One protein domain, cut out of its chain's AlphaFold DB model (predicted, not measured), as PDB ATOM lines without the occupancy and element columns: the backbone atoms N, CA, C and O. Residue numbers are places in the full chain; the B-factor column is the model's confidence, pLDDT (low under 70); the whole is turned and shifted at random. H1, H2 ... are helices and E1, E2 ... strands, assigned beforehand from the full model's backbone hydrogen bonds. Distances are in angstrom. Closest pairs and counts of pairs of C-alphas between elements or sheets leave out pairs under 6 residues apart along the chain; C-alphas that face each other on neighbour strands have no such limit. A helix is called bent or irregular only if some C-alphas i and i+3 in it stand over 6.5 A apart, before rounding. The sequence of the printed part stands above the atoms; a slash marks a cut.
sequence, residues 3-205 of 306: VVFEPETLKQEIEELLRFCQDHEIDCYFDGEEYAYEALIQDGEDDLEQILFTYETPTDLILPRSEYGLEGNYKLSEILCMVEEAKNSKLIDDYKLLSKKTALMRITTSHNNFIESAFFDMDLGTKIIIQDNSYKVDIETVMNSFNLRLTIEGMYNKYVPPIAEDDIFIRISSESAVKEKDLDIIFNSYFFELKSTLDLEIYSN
ATOM      1  N   VAL A   3     216.681 156.090 178.486       76.19
ATOM      2  CA  VAL A   3     215.678 156.487 179.487       76.19
ATOM      3  C   VAL A   3     215.823 155.618 180.734       76.19
ATOM      4  O   VAL A   3     215.847 154.387 180.641       76.19
ATOM      5  N   VAL A   4     215.910 156.252 181.900       83.62
ATOM      6  CA  VAL A   4     216.023 155.599 183.209       83.62
ATOM      7  C   VAL A   4     214.843 156.022 184.082       83.62
ATOM      8  O   VAL A   4     214.460 157.188 184.085       83.62
ATOM      9  N   PHE A   5     214.275 155.076 184.830       85.94
ATOM     10  CA  PHE A   5     213.150 155.309 185.739       85.94
ATOM     11  C   PHE A   5     213.574 155.001 187.174       85.94
ATOM     12  O   PHE A   5     214.059 153.901 187.449       85.94
ATOM     13  N   GLU A   6     213.369 155.948 188.085       88.44
ATOM     14  CA  GLU A   6     213.645 155.762 189.507       88.44
ATOM     15  C   GLU A   6     212.415 156.157 190.344       88.44
ATOM     16  O   GLU A   6     212.097 157.346 190.448       88.44
ATOM     17  N   PRO A   7     211.710 155.188 190.963       90.44
ATOM     18  CA  PRO A   7     211.941 153.732 190.956       90.44
ATOM     19  C   PRO A   7     211.553 153.049 189.630       90.44
ATOM     20  O   PRO A   7     210.802 153.603 188.836       90.44
ATOM     21  N   GLU A   8     211.974 151.794 189.420       86.06
ATOM     22  CA  GLU A   8     211.622 151.024 188.207       86.06
ATOM     23  C   GLU A   8     210.102 150.867 187.993       86.06
ATOM     24  O   GLU A   8     209.650 150.744 186.855       86.06
ATOM     25  N   THR A   9     209.300 150.904 189.066       89.19
ATOM     26  CA  THR A   9     207.827 150.836 188.986       89.19
ATOM     27  C   THR A   9     207.218 152.044 188.281       89.19
ATOM     28  O   THR A   9     206.160 151.915 187.671       89.19
ATOM     29  N   LEU A  10     207.915 153.187 188.291       90.31
ATOM     30  CA  LEU A  10     207.453 154.439 187.695       90.31
ATOM     31  C   LEU A  10     207.188 154.301 186.196       90.31
ATOM     32  O   LEU A  10     206.308 154.963 185.657       90.31
ATOM     33  N   LYS A  11     207.909 153.400 185.522       88.94
ATOM     34  CA  LYS A  11     207.677 153.112 184.108       88.94
ATOM     35  C   LYS A  11     206.228 152.695 183.850       88.94
ATOM     36  O   LYS A  11     205.600 153.218 182.938       88.94
ATOM     37  N   GLN A  12     205.711 151.767 184.652       90.50
ATOM     38  CA  GLN A  12     204.347 151.271 184.493       90.50
ATOM     39  C   GLN A  12     203.323 152.367 184.816       90.50
ATOM     40  O   GLN A  12     202.338 152.506 184.102       90.50
ATOM     41  N   GLU A  13     203.576 153.166 185.851       93.12
ATOM     42  CA  GLU A  13     202.692 154.271 186.243       93.12
ATOM     43  C   GLU A  13     202.609 155.348 185.150       93.12
ATOM     44  O   GLU A  13     201.518 155.823 184.841       93.12
ATOM     45  N   ILE A  14     203.731 155.677 184.497       90.94
ATOM     46  CA  ILE A  14     203.759 156.584 183.340       90.94
ATOM     47  C   ILE A  14     203.012 155.977 182.146       90.94
ATOM     48  O   ILE A  14     202.228 156.670 181.505       90.94
ATOM     49  N   GLU A  15     203.207 154.689 181.845       90.12
ATOM     50  CA  GLU A  15     202.464 154.017 180.766       90.12
ATOM     51  C   GLU A  15     200.946 154.026 181.021       90.12
ATOM     52  O   GLU A  15     200.155 154.208 180.094       90.12
ATOM     53  N   GLU A  16     200.519 153.841 182.272       93.19
ATOM     54  CA  GLU A  16     199.110 153.911 182.673       93.19
ATOM     55  C   GLU A  16     198.557 155.343 182.622       93.19
ATOM     56  O   GLU A  16     197.419 155.534 182.185       93.19
ATOM     57  N   LEU A  17     199.355 156.341 183.016       93.75
ATOM     58  CA  LEU A  17     199.018 157.759 182.890       93.75
ATOM     59  C   LEU A  17     198.827 158.154 181.424       93.75
ATOM     60  O   LEU A  17     197.802 158.729 181.081       93.75
ATOM     61  N   LEU A  18     199.761 157.788 180.544       91.81
ATOM     62  CA  LEU A  18     199.683 158.114 179.119       91.81
ATOM     63  C   LEU A  18     198.462 157.483 178.445       91.81
ATOM     64  O   LEU A  18     197.795 158.144 177.652       91.81
ATOM     65  N   ARG A  19     198.121 156.235 178.791       93.06
ATOM     66  CA  ARG A  19     196.876 155.605 178.318       93.06
ATOM     67  C   ARG A  19     195.645 156.352 178.810       93.06
ATOM     68  O   ARG A  19     194.740 156.597 178.027       93.06
ATOM     69  N   PHE A  20     195.626 156.730 180.088       94.94
ATOM     70  CA  PHE A  20     194.542 157.533 180.645       94.94
ATOM     71  C   PHE A  20     194.390 158.868 179.904       94.94
ATOM     72  O   PHE A  20     193.280 159.234 179.536       94.94
ATOM     73  N   CYS A  21     195.496 159.565 179.643       93.25
ATOM     74  CA  CYS A  21     195.495 160.814 178.894       93.25
ATOM     75  C   CYS A  21     194.954 160.617 177.470       93.25
ATOM     76  O   CYS A  21     194.066 161.349 177.041       93.25
ATOM     77  N   GLN A  22     195.402 159.565 176.781       92.25
ATOM     78  CA  GLN A  22     194.928 159.216 175.443       92.25
ATOM     79  C   GLN A  22     193.425 158.890 175.408       92.25
ATOM     80  O   GLN A  22     192.727 159.342 174.503       92.25
ATOM     81  N   ASP A  23     192.926 158.126 176.382       94.56
ATOM     82  CA  ASP A  23     191.513 157.729 176.468       94.56
ATOM     83  C   ASP A  23     190.572 158.928 176.695       94.56
ATOM     84  O   ASP A  23     189.382 158.846 176.383       94.56
ATOM     85  N   HIS A  24     191.100 160.036 177.224       94.50
ATOM     86  CA  HIS A  24     190.338 161.218 177.629       94.50
ATOM     87  C   HIS A  24     190.724 162.507 176.884       94.50
ATOM     88  O   HIS A  24     190.312 163.586 177.306       94.50
ATOM     89  N   GLU A  25     191.473 162.407 175.781       92.25
ATOM     90  CA  GLU A  25     191.910 163.558 174.968       92.25
ATOM     91  C   GLU A  25     192.672 164.627 175.784       92.25
ATOM     92  O   GLU A  25     192.492 165.826 175.577       92.25
ATOM     93  N   ILE A  26     193.502 164.186 176.735       91.81
ATOM     94  CA  ILE A  26     194.384 165.040 177.541       91.81
ATOM     95  C   ILE A  26     195.786 164.971 176.938       91.81
ATOM     96  O   ILE A  26     196.325 163.875 176.765       91.81
ATOM     97  N   ASP A  27     196.406 166.119 176.683       89.44
ATOM     98  CA  ASP A  27     197.811 166.157 176.281       89.44
ATOM     99  C   ASP A  27     198.701 166.117 177.533       89.44
ATOM    100  O   ASP A  27     198.411 166.764 178.541       89.44
ATOM    101  N   CYS A  28     199.774 165.324 177.502       88.56
ATOM    102  CA  CYS A  28     200.669 165.113 178.642       88.56
ATOM    103  C   CYS A  28     202.109 165.403 178.228       88.56
ATOM    104  O   CYS A  28     202.649 164.729 177.349       88.56
ATOM    105  N   TYR A  29     202.741 166.355 178.906       86.69
ATOM    106  CA  TYR A  29     204.106 166.796 178.641       86.69
ATOM    107  C   TYR A  29     204.978 166.533 179.862       86.69
ATOM    108  O   TYR A  29     204.534 166.672 181.001       86.69
ATOM    109  N   PHE A  30     206.235 166.168 179.626       86.31
ATOM    110  CA  PHE A  30     207.223 166.004 180.688       86.31
ATOM    111  C   PHE A  30     208.362 166.985 180.441       86.31
ATOM    112  O   PHE A  30     208.888 167.038 179.333       86.31
ATOM    113  N   ASP A  31     208.743 167.743 181.465       79.06
ATOM    114  CA  ASP A  31     209.820 168.741 181.394       79.06
ATOM    115  C   ASP A  31     209.655 169.752 180.233       79.06
ATOM    116  O   ASP A  31     210.621 170.152 179.590       79.06
ATOM    117  N   GLY A  32     208.406 170.139 179.932       64.81
ATOM    118  CA  GLY A  32     208.070 171.132 178.904       64.81
ATOM    119  C   GLY A  32     208.221 170.676 177.446       64.81
ATOM    120  O   GLY A  32     208.038 171.488 176.541       64.81
ATOM    121  N   GLU A  33     208.534 169.404 177.197       63.53
ATOM    122  CA  GLU A  33     208.741 168.857 175.854       63.53
ATOM    123  C   GLU A  33     207.660 167.819 175.509       63.53
ATOM    124  O   GLU A  33     207.265 166.981 176.332       63.53
ATOM    125  N   GLU A  34     207.182 167.860 174.259       55.25
ATOM    126  CA  GLU A  34     206.257 166.868 173.698       55.25
ATOM    127  C   GLU A  34     207.034 165.595 173.365       55.25
ATOM    128  O   GLU A  34     207.364 165.291 172.216       55.25
ATOM    129  N   TYR A  35     207.401 164.846 174.395       55.88
ATOM    130  CA  TYR A  35     208.041 163.569 174.169       55.88
ATOM    131  C   TYR A  35     206.999 162.564 173.691       55.88
ATOM    132  O   TYR A  35     206.194 162.052 174.469       55.88
ATOM    133  N   ALA A  36     207.078 162.179 172.418       53.28
ATOM    134  CA  ALA A  36     206.533 160.899 171.995       53.28
ATOM    135  C   ALA A  36     207.277 159.807 172.784       53.28
ATOM    136  O   ALA A  36     208.394 159.421 172.433       53.28
ATOM    137  N   TYR A  37     206.680 159.332 173.879       54.41
ATOM    138  CA  TYR A  37     207.231 158.301 174.768       54.41
ATOM    139  C   TYR A  37     207.749 157.077 173.986       54.41
ATOM    140  O   TYR A  37     208.771 156.485 174.328       54.41
ATOM    141  N   GLU A  38     207.095 156.751 172.866       52.88
ATOM    142  CA  GLU A  38     207.492 155.684 171.941       52.88
ATOM    143  C   GLU A  38     208.788 155.980 171.159       52.88
ATOM    144  O   GLU A  38     209.556 155.055 170.888       52.88
ATOM    145  N   ALA A  39     209.069 157.245 170.830       50.66
ATOM    146  CA  ALA A  39     210.291 157.665 170.141       50.66
ATOM    147  C   ALA A  39     211.513 157.650 171.077       50.66
ATOM    148  O   ALA A  39     212.598 157.238 170.670       50.66
ATOM    149  N   LEU A  40     211.326 158.000 172.357       55.50
ATOM    150  CA  LEU A  40     212.390 157.980 173.370       55.50
ATOM    151  C   LEU A  40     212.931 156.573 173.674       55.50
ATOM    152  O   LEU A  40     214.080 156.427 174.087       55.50
ATOM    153  N   ILE A  41     212.113 155.533 173.481       55.38
ATOM    154  CA  ILE A  41     212.490 154.135 173.744       55.38
ATOM    155  C   ILE A  41     213.197 153.498 172.531       55.38
ATOM    156  O   ILE A  41     213.915 152.511 172.696       55.38
ATOM    157  N   GLN A  42     213.011 154.036 171.317       52.38
ATOM    158  CA  GLN A  42     213.501 153.419 170.077       52.38
ATOM    159  C   GLN A  42     214.885 153.904 169.616       52.38
ATOM    160  O   GLN A  42     215.591 153.118 168.982       52.38
ATOM    161  N   ASP A  43     215.315 155.120 169.969       49.06
ATOM    162  CA  ASP A  43     216.634 155.638 169.570       49.06
ATOM    163  C   ASP A  43     217.751 155.157 170.509       49.06
ATOM    164  O   ASP A  43     218.244 155.849 171.411       49.06
ATOM    165  N   GLY A  44     218.145 153.909 170.266       53.81
ATOM    166  CA  GLY A  44     219.421 153.361 170.680       53.81
ATOM    167  C   GLY A  44     220.568 153.896 169.820       53.81
ATOM    168  O   GLY A  44     220.490 153.899 168.598       53.81
ATOM    169  N   GLU A  45     221.653 154.223 170.522       52.59
ATOM    170  CA  GLU A  45     223.010 154.485 170.029       52.59
ATOM    171  C   GLU A  45     223.307 155.926 169.554       52.59
ATOM    172  O   GLU A  45     222.697 156.461 168.639       52.59
ATOM    173  N   ASP A  46     224.314 156.508 170.222       50.59
ATOM    174  CA  ASP A  46     225.148 157.650 169.809       50.59
ATOM    175  C   ASP A  46     224.876 159.091 170.285       50.59
ATOM    176  O   ASP A  46     225.453 160.002 169.708       50.59
ATOM    177  N   ASP A  47     224.210 159.329 171.427       52.62
ATOM    178  CA  ASP A  47     224.491 160.546 172.225       52.62
ATOM    179  C   ASP A  47     224.195 160.386 173.734       52.62
ATOM    180  O   ASP A  47     223.266 159.695 174.154       52.62
ATOM    181  N   LEU A  48     225.063 160.993 174.554       49.91
ATOM    182  CA  LEU A  48     225.321 160.742 175.986       49.91
ATOM    183  C   LEU A  48     224.272 161.276 176.983       49.91
ATOM    184  O   LEU A  48     224.511 161.225 178.192       49.91
ATOM    185  N   GLU A  49     223.128 161.779 176.529       59.91
ATOM    186  CA  GLU A  49     222.101 162.309 177.429       59.91
ATOM    187  C   GLU A  49     221.148 161.192 177.876       59.91
ATOM    188  O   GLU A  49     220.405 160.593 177.090       59.91
ATOM    189  N   GLN A  50     221.236 160.861 179.167       67.88
ATOM    190  CA  GLN A  50     220.281 159.995 179.845       67.88
ATOM    191  C   GLN A  50     219.134 160.853 180.365       67.88
ATOM    192  O   GLN A  50     219.376 161.806 181.105       67.88
ATOM    193  N   ILE A  51     217.901 160.497 180.014       78.38
ATOM    194  CA  ILE A  51     216.711 161.126 180.591       78.38
ATOM    195  C   ILE A  51     216.316 160.310 181.820       78.38
ATOM    196  O   ILE A  51     216.052 159.111 181.707       78.38
ATOM    197  N   LEU A  52     216.306 160.947 182.992       85.06
ATOM    198  CA  LEU A  52     215.909 160.329 184.257       85.06
ATOM    199  C   LEU A  52     214.505 160.792 184.647       85.06
ATOM    200  O   LEU A  52     214.293 161.966 184.946       85.06
ATOM    201  N   PHE A  53     213.570 159.850 184.712       87.31
ATOM    202  CA  PHE A  53     212.238 160.081 185.256       87.31
ATOM    203  C   PHE A  53     212.198 159.733 186.741       87.31
ATOM    204  O   PHE A  53     212.602 158.640 187.149       87.31
ATOM    205  N   THR A  54     211.666 160.658 187.533       92.25
ATOM    206  CA  THR A  54     211.402 160.494 188.964       92.25
ATOM    207  C   THR A  54     210.017 161.047 189.299       92.25
ATOM    208  O   THR A  54     209.400 161.749 188.501       92.25
ATOM    209  N   TYR A  55     209.531 160.806 190.513       93.25
ATOM    210  CA  TYR A  55     208.289 161.416 191.006       93.25
ATOM    211  C   TYR A  55     208.312 162.949 191.096       93.25
ATOM    212  O   TYR A  55     207.256 163.560 191.269       93.25
ATOM    213  N   GLU A  56     209.497 163.550 191.005       93.31
ATOM    214  CA  GLU A  56     209.729 164.995 191.017       93.31
ATOM    215  C   GLU A  56     209.822 165.580 189.602       93.31
ATOM    216  O   GLU A  56     209.961 166.792 189.463       93.31
ATOM    217  N   THR A  57     209.773 164.744 188.557       91.00
ATOM    218  CA  THR A  57     209.823 165.204 187.168       91.00
ATOM    219  C   THR A  57     208.662 166.172 186.903       91.00
ATOM    220  O   THR A  57     207.510 165.792 187.152       91.00
ATOM    221  N   PRO A  58     208.935 167.399 186.413       90.88
ATOM    222  CA  PRO A  58     207.896 168.339 186.009       90.88
ATOM    223  C   PRO A  58     207.004 167.710 184.944       90.88
ATOM    224  O   PRO A  58     207.498 167.114 183.985       90.88
ATOM    225  N   THR A  59     205.699 167.773 185.153       89.56
ATOM    226  CA  THR A  59     204.690 167.157 184.299       89.56
ATOM    227  C   THR A  59     203.520 168.113 184.164       89.56
ATOM    228  O   THR A  59     202.930 168.508 185.170       89.56
ATOM    229  N   ASP A  60     203.164 168.416 182.923       88.25
ATOM    230  CA  ASP A  60     202.054 169.299 182.591       88.25
ATOM    231  C   ASP A  60     200.973 168.487 181.881       88.25
ATOM    232  O   ASP A  60     201.262 167.663 181.007       88.25
ATOM    233  N   LEU A  61     199.720 168.707 182.274       89.38
ATOM    234  CA  LEU A  61     198.556 168.146 181.596       89.38
ATOM    235  C   LEU A  61     197.765 169.280 180.971       89.38
ATOM    236  O   LEU A  61     197.458 170.240 181.663       89.38
ATOM    237  N   ILE A  62     197.381 169.142 179.710       89.19
ATOM    238  CA  ILE A  62     196.483 170.083 179.043       89.19
ATOM    239  C   ILE A  62     195.152 169.380 178.853       89.19
ATOM    240  O   ILE A  62     195.060 168.348 178.182       89.19
ATOM    241  N   LEU A  63     194.124 169.909 179.512       92.00
ATOM    242  CA  LEU A  63     192.788 169.336 179.457       92.00
ATOM    243  C   LEU A  63     192.133 169.638 178.099       92.00
ATOM    244  O   LEU A  63     192.458 170.621 177.430       92.00
ATOM    245  N   PRO A  64     191.170 168.822 177.651       90.12
ATOM    246  CA  PRO A  64     190.534 169.070 176.371       90.12
ATOM    247  C   PRO A  64     189.831 170.429 176.374       90.12
ATOM    248  O   PRO A  64     189.051 170.748 177.268       90.12
ATOM    249  N   ARG A  65     190.055 171.203 175.305       86.94
ATOM    250  CA  ARG A  65     189.467 172.540 175.085       86.94
ATOM    251  C   ARG A  65     189.946 173.638 176.044       86.94
ATOM    252  O   ARG A  65     189.422 174.743 175.921       86.94
ATOM    253  N   SER A  66     190.900 173.386 176.944       84.06
ATOM    254  CA  SER A  66     191.485 174.449 177.766       84.06
ATOM    255  C   SER A  66     192.470 175.311 176.970       84.06
ATOM    256  O   SER A  66     192.990 174.908 175.923       84.06
ATOM    257  N   GLU A  67     192.674 176.545 177.434       69.56
ATOM    258  CA  GLU A  67     193.743 177.407 176.934       69.56
ATOM    259  C   GLU A  67     195.061 177.054 177.631       69.56
ATOM    260  O   GLU A  67     195.082 176.813 178.835       69.56
ATOM    261  N   TYR A  68     196.163 177.063 176.876       63.38
ATOM    262  CA  TYR A  68     197.503 176.785 177.397       63.38
ATOM    263  C   TYR A  68     197.860 177.726 178.558       63.38
ATOM    264  O   TYR A  68     197.933 178.942 178.361       63.38
ATOM    265  N   GLY A  69     198.189 177.163 179.724       61.81
ATOM    266  CA  GLY A  69     198.779 177.900 180.849       61.81
ATOM    267  C   GLY A  69     197.890 178.028 182.085       61.81
ATOM    268  O   GLY A  69     198.292 178.688 183.044       61.81
ATOM    269  N   LEU A  70     196.718 177.389 182.090       62.41
ATOM    270  CA  LEU A  70     195.832 177.303 183.260       62.41
ATOM    271  C   LEU A  70     196.170 176.107 184.161       62.41
ATOM    272  O   LEU A  70     195.709 176.011 185.297       62.41
ATOM    273  N   GLU A  71     197.003 175.198 183.665       64.31
ATOM    274  CA  GLU A  71     197.181 173.866 184.221       64.31
ATOM    275  C   GLU A  71     198.413 173.726 185.120       64.31
ATOM    276  O   GLU A  71     198.848 172.614 185.369       64.31
ATOM    277  N   GLY A  72     198.963 174.825 185.649       67.44
ATOM    278  CA  GLY A  72     200.048 174.788 186.640       67.44
ATOM    279  C   GLY A  72     201.353 174.132 186.152       67.44
ATOM    280  O   GLY A  72     201.495 173.785 184.991       67.44
ATOM    281  N   ASN A  73     202.342 174.011 187.044       75.69
ATOM    282  CA  ASN A  73     203.500 173.127 186.854       75.69
ATOM    283  C   ASN A  73     203.455 172.104 187.985       75.69
ATOM    284  O   ASN A  73     203.637 172.484 189.149       75.69
ATOM    285  N   TYR A  74     203.218 170.837 187.666       90.31
ATOM    286  CA  TYR A  74     203.091 169.793 188.678       90.31
ATOM    287  C   TYR A  74     204.282 168.861 188.684       90.31
ATOM    288  O   TYR A  74     204.959 168.639 187.682       90.31
ATOM    289  N   LYS A  75     204.511 168.239 189.832       93.62
ATOM    290  CA  LYS A  75     205.342 167.044 189.894       93.62
ATOM    291  C   LYS A  75     204.548 165.855 189.373       93.62
ATOM    292  O   LYS A  75     203.349 165.738 189.628       93.62
ATOM    293  N   LEU A  76     205.236 164.896 188.759       93.06
ATOM    294  CA  LEU A  76     204.623 163.644 188.315       93.06
ATOM    295  C   LEU A  76     203.830 162.946 189.434       93.06
ATOM    296  O   LEU A  76     202.723 162.462 189.211       93.06
ATOM    297  N   SER A  77     204.355 162.936 190.660       94.88
ATOM    298  CA  SER A  77     203.636 162.387 191.822       94.88
ATOM    299  C   SER A  77     202.306 163.082 192.126       94.88
ATOM    300  O   SER A  77     201.356 162.420 192.547       94.88
ATOM    301  N   GLU A  78     202.217 164.393 191.914       94.12
ATOM    302  CA  GLU A  78     200.992 165.164 192.125       94.12
ATOM    303  C   GLU A  78     199.967 164.821 191.045       94.12
ATOM    304  O   GLU A  78     198.827 164.508 191.383       94.12
ATOM    305  N   ILE A  79     200.390 164.762 189.776       94.56
ATOM    306  CA  ILE A  79     199.542 164.323 188.657       94.56
ATOM    307  C   ILE A  79     198.979 162.921 188.905       94.56
ATOM    308  O   ILE A  79     197.766 162.720 188.837       94.56
ATOM    309  N   LEU A  80     199.836 161.952 189.242       95.44
ATOM    310  CA  LEU A  80     199.413 160.573 189.508       95.44
ATOM    311  C   LEU A  80     198.396 160.505 190.655       95.44
ATOM    312  O   LEU A  80     197.392 159.796 190.559       95.44
ATOM    313  N   CYS A  81     198.617 161.285 191.719       94.69
ATOM    314  CA  CYS A  81     197.679 161.392 192.832       94.69
ATOM    315  C   CYS A  81     196.331 161.976 192.383       94.69
ATOM    316  O   CYS A  81     195.285 161.411 192.698       94.69
ATOM    317  N   MET A  82     196.342 163.062 191.605       95.25
ATOM    318  CA  MET A  82     195.125 163.708 191.109       95.25
ATOM    319  C   MET A  82     194.319 162.793 190.181       95.25
ATOM    320  O   MET A  82     193.097 162.720 190.311       95.25
ATOM    321  N   VAL A  83     194.985 162.053 189.292       96.06
ATOM    322  CA  VAL A  83     194.339 161.072 188.403       96.06
ATOM    323  C   VAL A  83     193.693 159.948 189.211       96.06
ATOM    324  O   VAL A  83     192.538 159.591 188.965       96.06
ATOM    325  N   GLU A  84     194.398 159.404 190.202       95.62
ATOM    326  CA  GLU A  84     193.861 158.335 191.047       95.62
ATOM    327  C   GLU A  84     192.691 158.825 191.916       95.62
ATOM    328  O   GLU A  84     191.686 158.124 192.076       95.62
ATOM    329  N   GLU A  85     192.770 160.052 192.438       95.62
ATOM    330  CA  GLU A  85     191.662 160.698 193.141       95.62
ATOM    331  C   GLU A  85     190.449 160.902 192.224       95.62
ATOM    332  O   GLU A  85     189.331 160.578 192.625       95.62
ATOM    333  N   ALA A  86     190.641 161.382 190.994       96.25
ATOM    334  CA  ALA A  86     189.567 161.617 190.026       96.25
ATOM    335  C   ALA A  86     188.864 160.312 189.601       96.25
ATOM    336  O   ALA A  86     187.632 160.247 189.526       96.25
ATOM    337  N   LYS A  87     189.627 159.230 189.399       95.56
ATOM    338  CA  LYS A  87     189.084 157.896 189.083       95.56
ATOM    339  C   LYS A  87     188.234 157.330 190.223       95.56
ATOM    340  O   LYS A  87     187.170 156.762 189.977       95.56
ATOM    341  N   ASN A  88     188.683 157.509 191.466       95.62
ATOM    342  CA  ASN A  88     188.080 156.900 192.657       95.62
ATOM    343  C   ASN A  88     187.215 157.860 193.489       95.62
ATOM    344  O   ASN A  88     186.970 157.612 194.675       95.62
ATOM    345  N   SER A  89     186.765 158.960 192.896       96.06
ATOM    346  CA  SER A  89     185.904 159.944 193.545       96.06
ATOM    347  C   SER A  89     184.489 159.935 192.983       96.06
ATOM    348  O   SER A  89     184.171 159.276 191.990       96.06
ATOM    349  N   LYS A  90     183.614 160.658 193.677       94.94
ATOM    350  CA  LYS A  90     182.229 160.895 193.293       94.94
ATOM    351  C   LYS A  90     181.974 162.399 193.247       94.94
ATOM    352  O   LYS A  90     182.291 163.092 194.215       94.94
ATOM    353  N   LEU A  91     181.349 162.865 192.167       93.94
ATOM    354  CA  LEU A  91     180.795 164.212 192.069       93.94
ATOM    355  C   LEU A  91     179.431 164.275 192.785       93.94
ATOM    356  O   LEU A  91     178.618 163.349 192.695       93.94
ATOM    357  N   ILE A  92     179.205 165.330 193.564       92.50
ATOM    358  CA  ILE A  92     178.006 165.550 194.376       92.50
ATOM    359  C   ILE A  92     177.543 166.990 194.146       92.50
ATOM    360  O   ILE A  92     178.326 167.928 194.306       92.50
ATOM    361  N   ASP A  93     176.269 167.146 193.784       87.88
ATOM    362  CA  ASP A  93     175.615 168.436 193.527       87.88
ATOM    363  C   ASP A  93     176.360 169.333 192.515       87.88
ATOM    364  O   ASP A  93     176.232 170.550 192.563       87.88
ATOM    365  N   ASP A  94     177.181 168.751 191.639       90.12
ATOM    366  CA  ASP A  94     177.967 169.431 190.599       90.12
ATOM    367  C   ASP A  94     179.017 170.455 191.093       90.12
ATOM    368  O   ASP A  94     179.705 171.056 190.278       90.12
ATOM    369  N   TYR A  95     179.231 170.637 192.405       91.75
ATOM    370  CA  TYR A  95     180.349 171.444 192.952       91.75
ATOM    371  C   TYR A  95     181.222 170.716 193.973       91.75
ATOM    372  O   TYR A  95     182.246 171.262 194.378       91.75
ATOM    373  N   LYS A  96     180.860 169.514 194.430       96.06
ATOM    374  CA  LYS A  96     181.649 168.761 195.416       96.06
ATOM    375  C   LYS A  96     182.251 167.521 194.773       96.06
ATOM    376  O   LYS A  96     181.518 166.659 194.304       96.06
ATOM    377  N   LEU A  97     183.567 167.371 194.842       97.19
ATOM    378  CA  LEU A  97     184.233 166.098 194.595       97.19
ATOM    379  C   LEU A  97     184.571 165.446 195.930       97.19
ATOM    380  O   LEU A  97     185.215 166.064 196.774       97.19
ATOM    381  N   LEU A  98     184.172 164.193 196.117       97.25
ATOM    382  CA  LEU A  98     184.507 163.414 197.303       97.25
ATOM    383  C   LEU A  98     185.331 162.188 196.916       97.25
ATOM    384  O   LEU A  98     184.828 161.275 196.260       97.25
ATOM    385  N   SER A  99     186.580 162.147 197.372       95.25
ATOM    386  CA  SER A  99     187.445 160.968 197.353       95.25
ATOM    387  C   SER A  99     187.579 160.390 198.769       95.25
ATOM    388  O   SER A  99     186.998 160.882 199.740       95.25
ATOM    389  N   LYS A 100     188.348 159.307 198.921       93.62
ATOM    390  CA  LYS A 100     188.542 158.664 200.228       93.62
ATOM    391  C   LYS A 100     189.208 159.595 201.247       93.62
ATOM    392  O   LYS A 100     188.814 159.565 202.407       93.62
ATOM    393  N   LYS A 101     190.230 160.354 200.849       94.44
ATOM    394  CA  LYS A 101     191.060 161.183 201.750       94.44
ATOM    395  C   LYS A 101     190.979 162.681 201.464       94.44
ATOM    396  O   LYS A 101     191.428 163.471 202.294       94.44
ATOM    397  N   THR A 102     190.383 163.048 200.338       96.25
ATOM    398  CA  THR A 102     190.305 164.424 199.864       96.25
ATOM    399  C   THR A 102     188.864 164.731 199.477       96.25
ATOM    400  O   THR A 102     188.151 163.876 198.953       96.25
ATOM    401  N   ALA A 103     188.418 165.949 199.740       97.56
ATOM    402  CA  ALA A 103     187.242 166.515 199.111       97.56
ATOM    403  C   ALA A 103     187.582 167.897 198.561       97.56
ATOM    404  O   ALA A 103     188.355 168.633 199.171       97.56
ATOM    405  N   LEU A 104     186.998 168.229 197.419       97.88
ATOM    406  CA  LEU A 104     187.129 169.528 196.773       97.88
ATOM    407  C   LEU A 104     185.741 170.132 196.649       97.88
ATOM    408  O   LEU A 104     184.795 169.437 196.285       97.88
ATOM    409  N   MET A 105     185.610 171.410 196.976       97.44
ATOM    410  CA  MET A 105     184.355 172.141 196.834       97.44
ATOM    411  C   MET A 105     184.599 173.360 195.964       97.44
ATOM    412  O   MET A 105     185.299 174.270 196.396       97.44
ATOM    413  N   ARG A 106     184.023 173.381 194.763       95.75
ATOM    414  CA  ARG A 106     184.104 174.521 193.857       95.75
ATOM    415  C   ARG A 106     183.332 175.701 194.435       95.75
ATOM    416  O   ARG A 106     182.171 175.569 194.843       95.75
ATOM    417  N   ILE A 107     183.992 176.848 194.488       94.88
ATOM    418  CA  ILE A 107     183.468 178.078 195.065       94.88
ATOM    419  C   ILE A 107     183.693 179.270 194.139       94.88
ATOM    420  O   ILE A 107     184.475 179.230 193.198       94.88
ATOM    421  N   THR A 108     182.986 180.348 194.435       92.94
ATOM    422  CA  THR A 108     183.315 181.700 193.991       92.94
ATOM    423  C   THR A 108     183.453 182.590 195.223       92.94
ATOM    424  O   THR A 108     183.094 182.185 196.335       92.94
ATOM    425  N   THR A 109     183.982 183.798 195.054       91.12
ATOM    426  CA  THR A 109     184.215 184.730 196.164       91.12
ATOM    427  C   THR A 109     183.568 186.084 195.901       91.12
ATOM    428  O   THR A 109     183.288 186.435 194.758       91.12
ATOM    429  N   SER A 110     183.345 186.879 196.951       86.00
ATOM    430  CA  SER A 110     182.887 188.270 196.799       86.00
ATOM    431  C   SER A 110     183.911 189.189 196.123       86.00
ATOM    432  O   SER A 110     183.560 190.300 195.717       86.00
ATOM    433  N   HIS A 111     185.169 188.760 196.015       80.69
ATOM    434  CA  HIS A 111     186.220 189.505 195.343       80.69
ATOM    435  C   HIS A 111     186.299 189.114 193.870       80.69
ATOM    436  O   HIS A 111     186.753 188.026 193.516       80.69
ATOM    437  N   ASN A 112     185.920 190.057 193.005       70.69
ATOM    438  CA  ASN A 112     186.207 189.961 191.578       70.69
ATOM    439  C   ASN A 112     187.734 189.878 191.401       70.69
ATOM    440  O   ASN A 112     188.447 190.732 191.930       70.69
ATOM    441  N   ASN A 113     188.214 188.864 190.679       77.94
ATOM    442  CA  ASN A 113     189.634 188.553 190.462       77.94
ATOM    443  C   ASN A 113     190.392 188.138 191.735       77.94
ATOM    444  O   ASN A 113     191.398 188.745 192.103       77.94
ATOM    445  N   PHE A 114     189.942 187.068 192.397       83.38
ATOM    446  CA  PHE A 114     190.649 186.477 193.541       83.38
ATOM    447  C   PHE A 114     192.135 186.198 193.248       83.38
ATOM    448  O   PHE A 114     192.982 186.469 194.099       83.38
ATOM    449  N   ILE A 115     192.457 185.737 192.036       79.00
ATOM    450  CA  ILE A 115     193.820 185.380 191.608       79.00
ATOM    451  C   ILE A 115     194.769 186.586 191.596       79.00
ATOM    452  O   ILE A 115     195.932 186.467 191.959       79.00
ATOM    453  N   GLU A 116     194.274 187.774 191.248       79.56
ATOM    454  CA  GLU A 116     195.074 189.008 191.254       79.56
ATOM    455  C   GLU A 116     195.057 189.712 192.622       79.56
ATOM    456  O   GLU A 116     195.646 190.783 192.799       79.56
ATOM    457  N   SER A 117     194.328 189.158 193.592       80.81
ATOM    458  CA  SER A 117     194.116 189.788 194.886       80.81
ATOM    459  C   SER A 117     195.253 189.486 195.859       80.81
ATOM    460  O   SER A 117     195.956 188.484 195.755       80.81
ATOM    461  N   ALA A 118     195.372 190.316 196.898       79.25
ATOM    462  CA  ALA A 118     196.329 190.078 197.976       79.25
ATOM    463  C   ALA A 118     196.097 188.748 198.719       79.25
ATOM    464  O   ALA A 118     196.994 188.314 199.431       79.25
ATOM    465  N   PHE A 119     194.919 188.125 198.584       78.62
ATOM    466  CA  PHE A 119     194.601 186.845 199.217       78.62
ATOM    467  C   PHE A 119     195.270 185.655 198.532       78.62
ATOM    468  O   PHE A 119     195.475 184.645 199.197       78.62
ATOM    469  N   PHE A 120     195.623 185.768 197.248       78.19
ATOM    470  CA  PHE A 120     196.198 184.664 196.478       78.19
ATOM    471  C   PHE A 120     197.530 184.173 197.063       78.19
ATOM    472  O   PHE A 120     197.765 182.973 197.150       78.19
ATOM    473  N   ASP A 121     198.364 185.099 197.543       77.25
ATOM    474  CA  ASP A 121     199.664 184.788 198.151       77.25
ATOM    475  C   ASP A 121     199.579 184.481 199.662       77.25
ATOM    476  O   ASP A 121     200.606 184.269 200.317       77.25
ATOM    477  N   MET A 122     198.382 184.509 200.260       84.31
ATOM    478  CA  MET A 122     198.210 184.243 201.691       84.31
ATOM    479  C   MET A 122     198.064 182.747 201.968       84.31
ATOM    480  O   MET A 122     197.364 182.031 201.261       84.31
ATOM    481  N   ASP A 123     198.655 182.288 203.073       85.56
ATOM    482  CA  ASP A 123     198.337 180.974 203.636       85.56
ATOM    483  C   ASP A 123     196.958 181.045 204.305       85.56
ATOM    484  O   ASP A 123     196.809 181.566 205.416       85.56
ATOM    485  N   LEU A 124     195.942 180.566 203.590       89.19
ATOM    486  CA  LEU A 124     194.562 180.460 204.066       89.19
ATOM    487  C   LEU A 124     194.280 179.079 204.679       89.19
ATOM    488  O   LEU A 124     193.135 178.770 205.033       89.19
ATOM    489  N   GLY A 125     195.323 178.262 204.844       90.81
ATOM    490  CA  GLY A 125     195.254 176.920 205.373       90.81
ATOM    491  C   GLY A 125     194.919 176.901 206.861       90.81
ATOM    492  O   GLY A 125     195.559 177.534 207.700       90.81
ATOM    493  N   THR A 126     193.929 176.097 207.232       92.00
ATOM    494  CA  THR A 126     193.547 175.886 208.630       92.00
ATOM    495  C   THR A 126     193.199 174.428 208.909       92.00
ATOM    496  O   THR A 126     193.288 173.550 208.044       92.00
ATOM    497  N   LYS A 127     192.861 174.132 210.165       92.38
ATOM    498  CA  LYS A 127     192.485 172.793 210.613       92.38
ATOM    499  C   LYS A 127     191.214 172.828 211.438       92.38
ATOM    500  O   LYS A 127     191.047 173.680 212.306       92.38
ATOM    501  N   ILE A 128     190.369 171.828 211.227       89.56
ATOM    502  CA  ILE A 128     189.168 171.593 212.023       89.56
ATOM    503  C   ILE A 128     189.126 170.135 212.468       89.56
ATOM    504  O   ILE A 128     189.459 169.221 211.714       89.56
ATOM    505  N   ILE A 129     188.731 169.919 213.720       90.50
ATOM    506  CA  ILE A 129     188.562 168.587 214.295       90.50
ATOM    507  C   ILE A 129     187.071 168.361 214.505       90.50
ATOM    508  O   ILE A 129     186.422 169.106 215.240       90.50
ATOM    509  N   ILE A 130     186.533 167.324 213.870       86.81
ATOM    510  CA  ILE A 130     185.141 166.905 214.033       86.81
ATOM    511  C   ILE A 130     185.165 165.472 214.553       86.81
ATOM    512  O   ILE A 130     185.605 164.550 213.863       86.81
ATOM    513  N   GLN A 131     184.680 165.283 215.783       84.75
ATOM    514  CA  GLN A 131     184.821 164.022 216.519       84.75
ATOM    515  C   GLN A 131     186.310 163.648 216.657       84.75
ATOM    516  O   GLN A 131     187.068 164.426 217.231       84.75
ATOM    517  N   ASP A 132     186.724 162.506 216.102       85.62
ATOM    518  CA  ASP A 132     188.107 162.009 216.123       85.62
ATOM    519  C   ASP A 132     188.833 162.199 214.775       85.62
ATOM    520  O   ASP A 132     189.950 161.715 214.589       85.62
ATOM    521  N   ASN A 133     188.208 162.887 213.811       87.25
ATOM    522  CA  ASN A 133     188.798 163.166 212.504       87.25
ATOM    523  C   ASN A 133     189.365 164.590 212.465       87.25
ATOM    524  O   ASN A 133     188.655 165.558 212.742       87.25
ATOM    525  N   SER A 134     190.636 164.711 212.076       92.50
ATOM    526  CA  SER A 134     191.296 165.989 211.805       92.50
ATOM    527  C   SER A 134     191.288 166.260 210.304       92.50
ATOM    528  O   SER A 134     191.729 165.412 209.522       92.50
ATOM    529  N   TYR A 135     190.791 167.429 209.917       93.44
ATOM    530  CA  TYR A 135     190.732 167.892 208.536       93.44
ATOM    531  C   TYR A 135     191.641 169.109 208.373       93.44
ATOM    532  O   TYR A 135     191.559 170.049 209.166       93.44
ATOM    533  N   LYS A 136     192.497 169.096 207.348       96.56
ATOM    534  CA  LYS A 136     193.158 170.298 206.827       96.56
ATOM    535  C   LYS A 136     192.253 170.894 205.752       96.56
ATOM    536  O   LYS A 136     191.770 170.155 204.899       96.56
ATOM    537  N   VAL A 137     192.033 172.199 205.818       95.94
ATOM    538  CA  VAL A 137     191.169 172.953 204.905       95.94
ATOM    539  C   VAL A 137     191.987 174.090 204.318       95.94
ATOM    540  O   VAL A 137     192.695 174.750 205.076       95.94
ATOM    541  N   ASP A 138     191.927 174.286 203.007       94.81
ATOM    542  CA  ASP A 138     192.709 175.301 202.297       94.81
ATOM    543  C   ASP A 138     191.996 175.765 201.021       94.81
ATOM    544  O   ASP A 138     191.056 175.096 200.581       94.81
ATOM    545  N   ILE A 139     192.453 176.867 200.420       93.00
ATOM    546  CA  ILE A 139     192.017 177.296 199.082       93.00
ATOM    547  C   ILE A 139     193.008 176.790 198.027       93.00
ATOM    548  O   ILE A 139     194.219 176.886 198.197       93.00
ATOM    549  N   GLU A 140     192.484 176.261 196.926       91.00
ATOM    550  CA  GLU A 140     193.238 175.783 195.767       91.00
ATOM    551  C   GLU A 140     192.657 176.421 194.497       91.00
ATOM    552  O   GLU A 140     191.444 176.434 194.306       91.00
ATOM    553  N   THR A 141     193.516 176.994 193.657       87.81
ATOM    554  CA  THR A 141     193.144 177.815 192.481       87.81
ATOM    555  C   THR A 141     193.704 177.274 191.169       87.81
ATOM    556  O   THR A 141     193.563 177.890 190.121       87.81
ATOM    557  N   VAL A 142     194.391 176.139 191.235       86.44
ATOM    558  CA  VAL A 142     195.021 175.483 190.091       86.44
ATOM    559  C   VAL A 142     194.272 174.194 189.759       86.44
ATOM    560  O   VAL A 142     193.454 173.720 190.560       86.44
ATOM    561  N   MET A 143     194.573 173.612 188.594       91.56
ATOM    562  CA  MET A 143     194.026 172.320 188.175       91.56
ATOM    563  C   MET A 143     194.117 171.281 189.304       91.56
ATOM    564  O   MET A 143     195.122 171.159 190.008       91.56
ATOM    565  N   ASN A 144     193.052 170.509 189.485       94.00
ATOM    566  CA  ASN A 144     193.006 169.465 190.502       94.00
ATOM    567  C   ASN A 144     192.156 168.266 190.050       94.00
ATOM    568  O   ASN A 144     191.687 168.183 188.909       94.00
ATOM    569  N   SER A 145     191.950 167.304 190.953       96.12
ATOM    570  CA  SER A 145     191.186 166.085 190.666       96.12
ATOM    571  C   SER A 145     189.715 166.346 190.301       96.12
ATOM    572  O   SER A 145     189.093 165.485 189.677       96.12
ATOM    573  N   PHE A 146     189.161 167.529 190.604       96.62
ATOM    574  CA  PHE A 146     187.828 167.944 190.151       96.62
ATOM    575  C   PHE A 146     187.795 168.141 188.635       96.62
ATOM    576  O   PHE A 146     186.951 167.553 187.961       96.62
ATOM    577  N   ASN A 147     188.743 168.900 188.079       94.62
ATOM    578  CA  ASN A 147     188.812 169.172 186.639       94.62
ATOM    579  C   ASN A 147     189.050 167.881 185.833       94.62
ATOM    580  O   ASN A 147     188.414 167.635 184.804       94.62
ATOM    581  N   LEU A 148     189.900 166.988 186.352       95.50
ATOM    582  CA  LEU A 148     190.092 165.655 185.775       95.50
ATOM    583  C   LEU A 148     188.812 164.816 185.838       95.50
ATOM    584  O   LEU A 148     188.507 164.100 184.886       95.50
ATOM    585  N   ARG A 149     188.027 164.914 186.919       96.31
ATOM    586  CA  ARG A 149     186.743 164.208 187.016       96.31
ATOM    587  C   ARG A 149     185.755 164.678 185.952       96.31
ATOM    588  O   ARG A 149     185.131 163.829 185.320       96.31
ATOM    589  N   LEU A 150     185.642 165.988 185.735       94.62
ATOM    590  CA  LEU A 150     184.798 166.547 184.673       94.62
ATOM    591  C   LEU A 150     185.214 166.020 183.298       94.62
ATOM    592  O   LEU A 150     184.363 165.662 182.487       94.62
ATOM    593  N   THR A 151     186.523 165.912 183.067       94.62
ATOM    594  CA  THR A 151     187.085 165.366 181.827       94.62
ATOM    595  C   THR A 151     186.725 163.887 181.649       94.62
ATOM    596  O   THR A 151     186.246 163.491 180.589       94.62
ATOM    597  N   ILE A 152     186.862 163.074 182.705       94.81
ATOM    598  CA  ILE A 152     186.487 161.649 182.697       94.81
ATOM    599  C   ILE A 152     184.998 161.457 182.381       94.81
ATOM    600  O   ILE A 152     184.634 160.527 181.662       94.81
ATOM    601  N   GLU A 153     184.135 162.314 182.931       92.62
ATOM    602  CA  GLU A 153     182.685 162.250 182.721       92.62
ATOM    603  C   GLU A 153     182.219 162.929 181.420       92.62
ATOM    604  O   GLU A 153     181.038 162.844 181.085       92.62
ATOM    605  N   GLY A 154     183.120 163.571 180.668       91.12
ATOM    606  CA  GLY A 154     182.773 164.299 179.446       91.12
ATOM    607  C   GLY A 154     181.916 165.545 179.700       91.12
ATOM    608  O   GLY A 154     181.142 165.942 178.834       91.12
ATOM    609  N   MET A 155     182.017 166.155 180.885       90.06
ATOM    610  CA  MET A 155     181.242 167.336 181.296       90.06
ATOM    611  C   MET A 155     181.870 168.652 180.807       90.06
ATOM    612  O   MET A 155     182.038 169.603 181.573       90.06
ATOM    613  N   TYR A 156     182.237 168.706 179.528       90.19
ATOM    614  CA  TYR A 156     182.833 169.871 178.876       90.19
ATOM    615  C   TYR A 156     182.418 169.942 177.403       90.19
ATOM    616  O   TYR A 156     182.036 168.945 176.792       90.19
ATOM    617  N   ASN A 157     182.444 171.139 176.824       87.19
ATOM    618  CA  ASN A 157     182.109 171.351 175.419       87.19
ATOM    619  C   ASN A 157     183.008 172.431 174.803       87.19
ATOM    620  O   ASN A 157     183.988 172.871 175.395       87.19
ATOM    621  N   LYS A 158     182.693 172.851 173.574       83.44
ATOM    622  CA  LYS A 158     183.472 173.867 172.849       83.44
ATOM    623  C   LYS A 158     183.560 175.219 173.581       83.44
ATOM    624  O   LYS A 158     184.499 175.965 173.327       83.44
ATOM    625  N   TYR A 159     182.568 175.553 174.398       83.88
ATOM    626  CA  TYR A 159     182.430 176.838 175.085       83.88
ATOM    627  C   TYR A 159     182.715 176.753 176.584       83.88
ATOM    628  O   TYR A 159     183.012 177.772 177.197       83.88
ATOM    629  N   VAL A 160     182.617 175.555 177.158       87.56
ATOM    630  CA  VAL A 160     182.809 175.296 178.584       87.56
ATOM    631  C   VAL A 160     183.906 174.234 178.727       87.56
ATOM    632  O   VAL A 160     183.588 173.041 178.683       87.56
ATOM    633  N   PRO A 161     185.192 174.633 178.806       90.06
ATOM    634  CA  PRO A 161     186.294 173.709 179.082       90.06
ATOM    635  C   PRO A 161     186.185 173.145 180.507       90.06
ATOM    636  O   PRO A 161     185.568 173.785 181.348       90.06
ATOM    637  N   PRO A 162     186.800 171.991 180.822       91.31
ATOM    638  CA  PRO A 162     186.735 171.359 182.149       91.31
ATOM    639  C   PRO A 162     187.523 172.105 183.246       91.31
ATOM    640  O   PRO A 162     187.528 171.681 184.404       91.31
ATOM    641  N   ILE A 163     188.215 173.187 182.891       90.56
ATOM    642  CA  ILE A 163     188.916 174.101 183.792       90.56
ATOM    643  C   ILE A 163     188.632 175.536 183.355       90.56
ATOM    644  O   ILE A 163     188.764 175.855 182.172       90.56
ATOM    645  N   ALA A 164     188.230 176.383 184.298       86.44
ATOM    646  CA  ALA A 164     188.034 177.813 184.080       86.44
ATOM    647  C   ALA A 164     189.173 178.629 184.709       86.44
ATOM    648  O   ALA A 164     189.768 178.211 185.700       86.44
ATOM    649  N   GLU A 165     189.461 179.812 184.158       81.50
ATOM    650  CA  GLU A 165     190.521 180.694 184.679       81.50
ATOM    651  C   GLU A 165     190.260 181.154 186.117       81.50
ATOM    652  O   GLU A 165     191.194 181.434 186.856       81.50
ATOM    653  N   ASP A 166     188.992 181.251 186.511       84.44
ATOM    654  CA  ASP A 166     188.536 181.714 187.817       84.44
ATOM    655  C   ASP A 166     188.095 180.567 188.735       84.44
ATOM    656  O   ASP A 166     187.392 180.795 189.725       84.44
ATOM    657  N   ASP A 167     188.501 179.333 188.423       89.81
ATOM    658  CA  ASP A 167     188.192 178.181 189.254       89.81
ATOM    659  C   ASP A 167     188.904 178.274 190.610       89.81
ATOM    660  O   ASP A 167     190.129 178.327 190.730       89.81
ATOM    661  N   ILE A 168     188.098 178.267 191.669       93.62
ATOM    662  CA  ILE A 168     188.559 178.305 193.053       93.62
ATOM    663  C   ILE A 168     187.892 177.153 193.786       93.62
ATOM    664  O   ILE A 168     186.681 176.940 193.694       93.62
ATOM    665  N   PHE A 169     188.677 176.423 194.564       95.88
ATOM    666  CA  PHE A 169     188.221 175.275 195.322       95.88
ATOM    667  C   PHE A 169     188.605 175.409 196.785       95.88
ATOM    668  O   PHE A 169     189.676 175.900 197.128       95.88
ATOM    669  N   ILE A 170     187.750 174.898 197.663       97.38
ATOM    670  CA  ILE A 170     188.166 174.527 199.011       97.38
ATOM    671  C   ILE A 170     188.656 173.090 198.958       97.38
ATOM    672  O   ILE A 170     187.872 172.180 198.672       97.38
ATOM    673  N   ARG A 171     189.923 172.880 199.303       97.06
ATOM    674  CA  ARG A 171     190.509 171.556 199.480       97.06
ATOM    675  C   ARG A 171     190.412 171.125 200.932       97.06
ATOM    676  O   ARG A 171     190.956 171.761 201.830       97.06
ATOM    677  N   ILE A 172     189.766 169.989 201.160       97.38
ATOM    678  CA  ILE A 172     189.636 169.340 202.463       97.38
ATOM    679  C   ILE A 172     190.413 168.030 202.404       97.38
ATOM    680  O   ILE A 172     190.055 167.135 201.651       97.38
ATOM    681  N   SER A 173     191.457 167.883 203.215       95.88
ATOM    682  CA  SER A 173     192.269 166.659 203.278       95.88
ATOM    683  C   SER A 173     192.315 166.079 204.687       95.88
ATOM    684  O   SER A 173     192.289 166.802 205.687       95.88
ATOM    685  N   SER A 174     192.363 164.751 204.786       94.25
ATOM    686  CA  SER A 174     192.487 164.039 206.058       94.25
ATOM    687  C   SER A 174     193.318 162.764 205.919       94.25
ATOM    688  O   SER A 174     193.315 162.097 204.886       94.25
ATOM    689  N   GLU A 175     194.006 162.390 206.999       91.69
ATOM    690  CA  GLU A 175     194.659 161.077 207.108       91.69
ATOM    691  C   GLU A 175     193.636 159.934 207.169       91.69
ATOM    692  O   GLU A 175     193.873 158.827 206.673       91.69
ATOM    693  N   SER A 176     192.483 160.228 207.774       91.06
ATOM    694  CA  SER A 176     191.323 159.350 207.868       91.06
ATOM    695  C   SER A 176     190.395 159.546 206.669       91.06
ATOM    696  O   SER A 176     190.542 160.479 205.886       91.06
ATOM    697  N   ALA A 177     189.399 158.668 206.525       92.44
ATOM    698  CA  ALA A 177     188.421 158.822 205.456       92.44
ATOM    699  C   ALA A 177     187.580 160.103 205.631       92.44
ATOM    700  O   ALA A 177     187.014 160.319 206.712       92.44
ATOM    701  N   VAL A 178     187.468 160.904 204.568       93.38
ATOM    702  CA  VAL A 178     186.605 162.091 204.519       93.38
ATOM    703  C   VAL A 178     185.148 161.652 204.426       93.38
ATOM    704  O   VAL A 178     184.795 160.749 203.667       93.38
ATOM    705  N   LYS A 179     184.291 162.257 205.251       91.94
ATOM    706  CA  LYS A 179     182.871 161.908 205.340       91.94
ATOM    707  C   LYS A 179     182.034 163.024 204.733       91.94
ATOM    708  O   LYS A 179     182.109 164.157 205.190       91.94
ATOM    709  N   GLU A 180     181.165 162.672 203.791       92.81
ATOM    710  CA  GLU A 180     180.250 163.602 203.107       92.81
ATOM    711  C   GLU A 180     179.463 164.496 204.082       92.81
ATOM    712  O   GLU A 180     179.416 165.709 203.926       92.81
ATOM    713  N   LYS A 181     178.927 163.906 205.158       91.75
ATOM    714  CA  LYS A 181     178.151 164.614 206.192       91.75
ATOM    715  C   LYS A 181     178.920 165.718 206.935       91.75
ATOM    716  O   LYS A 181     178.294 166.542 207.594       91.75
ATOM    717  N   ASP A 182     180.252 165.686 206.904       91.25
ATOM    718  CA  ASP A 182     181.091 166.661 207.599       91.25
ATOM    719  C   ASP A 182     181.381 167.876 206.689       91.25
ATOM    720  O   ASP A 182     181.731 168.938 207.200       91.25
ATOM    721  N   LEU A 183     181.194 167.761 205.364       92.62
ATOM    722  CA  LEU A 183     181.577 168.787 204.385       92.62
ATOM    723  C   LEU A 183     180.853 170.118 204.603       92.62
ATOM    724  O   LEU A 183     181.500 171.159 204.621       92.62
ATOM    725  N   ASP A 184     179.541 170.100 204.846       88.62
ATOM    726  CA  ASP A 184     178.778 171.338 205.068       88.62
ATOM    727  C   ASP A 184     179.173 172.022 206.384       88.62
ATOM    728  O   ASP A 184     179.173 173.248 206.487       88.62
ATOM    729  N   ILE A 185     179.543 171.241 207.406       91.75
ATOM    730  CA  ILE A 185     180.050 171.783 208.674       91.75
ATOM    731  C   ILE A 185     181.393 172.476 208.432       91.75
ATOM    732  O   ILE A 185     181.605 173.593 208.909       91.75
ATOM    733  N   ILE A 186     182.288 171.820 207.687       92.75
ATOM    734  CA  ILE A 186     183.608 172.351 207.338       92.75
ATOM    735  C   ILE A 186     183.467 173.625 206.502       92.75
ATOM    736  O   ILE A 186     184.053 174.640 206.868       92.75
ATOM    737  N   PHE A 187     182.642 173.599 205.452       92.31
ATOM    738  CA  PHE A 187     182.382 174.747 204.587       92.31
ATOM    739  C   PHE A 187     181.897 175.957 205.388       92.31
ATOM    740  O   PHE A 187     182.508 177.020 205.331       92.31
ATOM    741  N   ASN A 188     180.851 175.786 206.202       89.88
ATOM    742  CA  ASN A 188     180.294 176.883 206.995       89.88
ATOM    743  C   ASN A 188     181.278 177.410 208.051       89.88
ATOM    744  O   ASN A 188     181.329 178.615 208.295       89.88
ATOM    745  N   SER A 189     182.068 176.526 208.670       90.12
ATOM    746  CA  SER A 189     183.091 176.939 209.640       90.12
ATOM    747  C   SER A 189     184.209 177.732 208.967       90.12
ATOM    748  O   SER A 189     184.658 178.740 209.505       90.12
ATOM    749  N   TYR A 190     184.641 177.293 207.785       92.69
ATOM    750  CA  TYR A 190     185.692 177.958 207.029       92.69
ATOM    751  C   TYR A 190     185.221 179.303 206.468       92.69
ATOM    752  O   TYR A 190     185.913 180.301 206.635       92.69
ATOM    753  N   PHE A 191     184.000 179.363 205.922       91.31
ATOM    754  CA  PHE A 191     183.341 180.613 205.534       91.31
ATOM    755  C   PHE A 191     183.300 181.617 206.689       91.31
ATOM    756  O   PHE A 191     183.647 182.780 206.495       91.31
ATOM    757  N   PHE A 192     182.899 181.177 207.889       85.50
ATOM    758  CA  PHE A 192     182.859 182.053 209.059       85.50
ATOM    759  C   PHE A 192     184.230 182.671 209.333       85.50
ATOM    760  O   PHE A 192     184.305 183.881 209.514       85.50
ATOM    761  N   GLU A 193     185.290 181.861 209.315       88.44
ATOM    762  CA  GLU A 193     186.642 182.332 209.615       88.44
ATOM    763  C   GLU A 193     187.181 183.282 208.539       88.44
ATOM    764  O   GLU A 193     187.676 184.363 208.864       88.44
ATOM    765  N   LEU A 194     187.021 182.934 207.256       86.81
ATOM    766  CA  LEU A 194     187.398 183.808 206.141       86.81
ATOM    767  C   LEU A 194     186.664 185.151 206.224       86.81
ATOM    768  O   LEU A 194     187.279 186.213 206.097       86.81
ATOM    769  N   LYS A 195     185.364 185.125 206.528       87.31
ATOM    770  CA  LYS A 195     184.563 186.340 206.642       87.31
ATOM    771  C   LYS A 195     184.933 187.163 207.872       87.31
ATOM    772  O   LYS A 195     185.055 188.380 207.772       87.31
ATOM    773  N   SER A 196     185.114 186.546 209.036       77.94
ATOM    774  CA  SER A 196     185.397 187.283 210.272       77.94
ATOM    775  C   SER A 196     186.797 187.882 210.308       77.94
ATOM    776  O   SER A 196     186.983 188.950 210.892       77.94
ATOM    777  N   THR A 197     187.769 187.196 209.708       86.12
ATOM    778  CA  THR A 197     189.186 187.563 209.810       86.12
ATOM    779  C   THR A 197     189.644 188.402 208.623       86.12
ATOM    780  O   THR A 197     190.447 189.318 208.801       86.12
ATOM    781  N   LEU A 198     189.111 188.129 207.429       85.44
ATOM    782  CA  LEU A 198     189.581 188.717 206.172       85.44
ATOM    783  C   LEU A 198     188.502 189.495 205.405       85.44
ATOM    784  O   LEU A 198     188.801 190.059 204.358       85.44
ATOM    785  N   ASP A 199     187.263 189.538 205.909       84.31
ATOM    786  CA  ASP A 199     186.084 190.077 205.210       84.31
ATOM    787  C   ASP A 199     185.767 189.377 203.868       84.31
ATOM    788  O   ASP A 199     184.954 189.856 203.076       84.31
ATOM    789  N   LEU A 200     186.354 188.196 203.639       86.12
ATOM    790  CA  LEU A 200     186.201 187.408 202.419       86.12
ATOM    791  C   LEU A 200     184.943 186.534 202.498       86.12
ATOM    792  O   LEU A 200     184.813 185.696 203.388       86.12
ATOM    793  N   GLU A 201     184.015 186.715 201.559       91.69
ATOM    794  CA  GLU A 201     182.839 185.850 201.427       91.69
ATOM    795  C   GLU A 201     183.081 184.819 200.332       91.69
ATOM    796  O   GLU A 201     183.631 185.140 199.279       91.69
ATOM    797  N   ILE A 202     182.625 183.594 200.579       92.94
ATOM    798  CA  ILE A 202     182.692 182.485 199.632       92.94
ATOM    799  C   ILE A 202     181.293 181.911 199.410       92.94
ATOM    800  O   ILE A 202     180.463 181.889 200.320       92.94
ATOM    801  N   TYR A 203     181.044 181.434 198.196       93.44
ATOM    802  CA  TYR A 203     179.759 180.904 197.753       93.44
ATOM    803  C   TYR A 203     179.988 179.608 196.980       93.44
ATOM    804  O   TYR A 203     180.980 179.495 196.269       93.44
ATOM    805  N   SER A 204     179.085 178.633 197.092       92.44
ATOM    806  CA  SER A 204     179.131 177.433 196.245       92.44
ATOM    807  C   SER A 204     179.000 177.816 194.773       92.44
ATOM    808  O   SER A 204     178.125 178.615 194.439       92.44
ATOM    809  N   ASN A 205     179.808 177.205 193.910       91.62
ATOM    810  CA  ASN A 205     179.798 177.467 192.472       91.62
ATOM    811  C   ASN A 205     179.637 176.149 191.684       91.62
ATOM    812  O   ASN A 205     180.638 175.607 191.205       91.62
TER     813      ASN A 205
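Overview. This is residues 3 to 205 of the 306 residues of an uncharacterized protein of Cytobacillus oceanisediminis (UniProt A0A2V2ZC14). Two lobes stand end to end: a small one with two short two-stranded sheets, E1 with E3 and E2 with E4, and helix H1, and a larger one in which a strongly twisted sheet of seven strands curls round the long helix H5. H3 bridges the lobes, touching H1 and H4, and H4 packs on the large sheet's face opposite H5. The printed part has 203 residues with five named helices and eleven named strands, in the order E1 H1 E2 H2 E3 E4 H3 E5 E6 E7 E8 E9 H4 E10 H5 E11, a mixed class. The large sheet is branched, its neighbour pairs antiparallel; E1 and E3 are parallel, E2 and E4 antiparallel. The whole is compact, with a radius of gyration of the C-alphas of 18.8 A, but elongated, spanning 64 by 40 by 31 A.

Arrangement. E1, residues 3 to 6, and E3, residues 50 to 54, have N 4 and O 51 2.9 A apart. H1, residues 10 to 23, only just touches H3, residues 76 to 87, with 3 pairs of C-alphas within 8 A, the closest Leu 17 and Leu 80 at 7.2 A. E2, residues 27 to 30, and E4, residues 58 to 62, have N 29 and O 60 2.9 A apart. H2, residues 37 to 42, touches no helix. H3 touches H4, residues 145 to 153, with its residues 82 to 87 alone, at a steep tilt of 51 degrees; the closest C-alphas, Met 82 and Ser 145, are 4.6 A apart. E5, E6 and E7, residues 90 to 92, 96 to 98 and 102 to 109, form a meander, each strand the antiparallel neighbour of the one before; N 92 and O 96 are 2.8 A apart, N 97 and O 104 2.8 A. Beside E7, E6 and E11, residues 202 to 204, lie on one side and E10, residues 168 to 173, on the other side, with N 108 and O 203 2.8 A and N 105 and O 170 2.9 A apart. E8, residues 126 to 130, and E9, residues 133 to 140, form a hairpin, N 128 to O 135 3.0 A; E9 neighbours E10, N 138 to O 171 3.0 A. H4 has a height over the sheet of 9.5 A. H5, residues 180 to 198, is on the opposite face; its C-alpha 186 is 7.3 A from that of Ile 128, the closest pair with E8. Every O i to N i+4 pair is within hydrogen-bond range in H1, H3 and H4, 13 of 15 in H5, and 0 of 2 in H2, where 1 of 3 O i to N i+3 pairs is.

Along the chain. E1 begins at C-alpha 3, (215.678, 156.487, 179.487). H1 is 19.8 A long, H3 16.6 A, E7 21.5 A and E9 21.4 A. H5, 27.0 A long, begins at C-alpha 180, (180.250, 163.602, 203.107); it is irregular, but only just: C-alphas 181 and 184 are 6.8 A apart. E11 ends at C-alpha 204, (179.131, 177.433, 196.245).

Size, cuts and confidence. The two C-alphas farthest apart, Glu 45 and Ser 196, are 64.1 A apart. The printed part has no cut. The long links are E4 to H3, E7 to E8 and H4 to E10. Mean pLDDT of the printed part is 86.3; residues 32 to 50 and 67 to 72 are under 70.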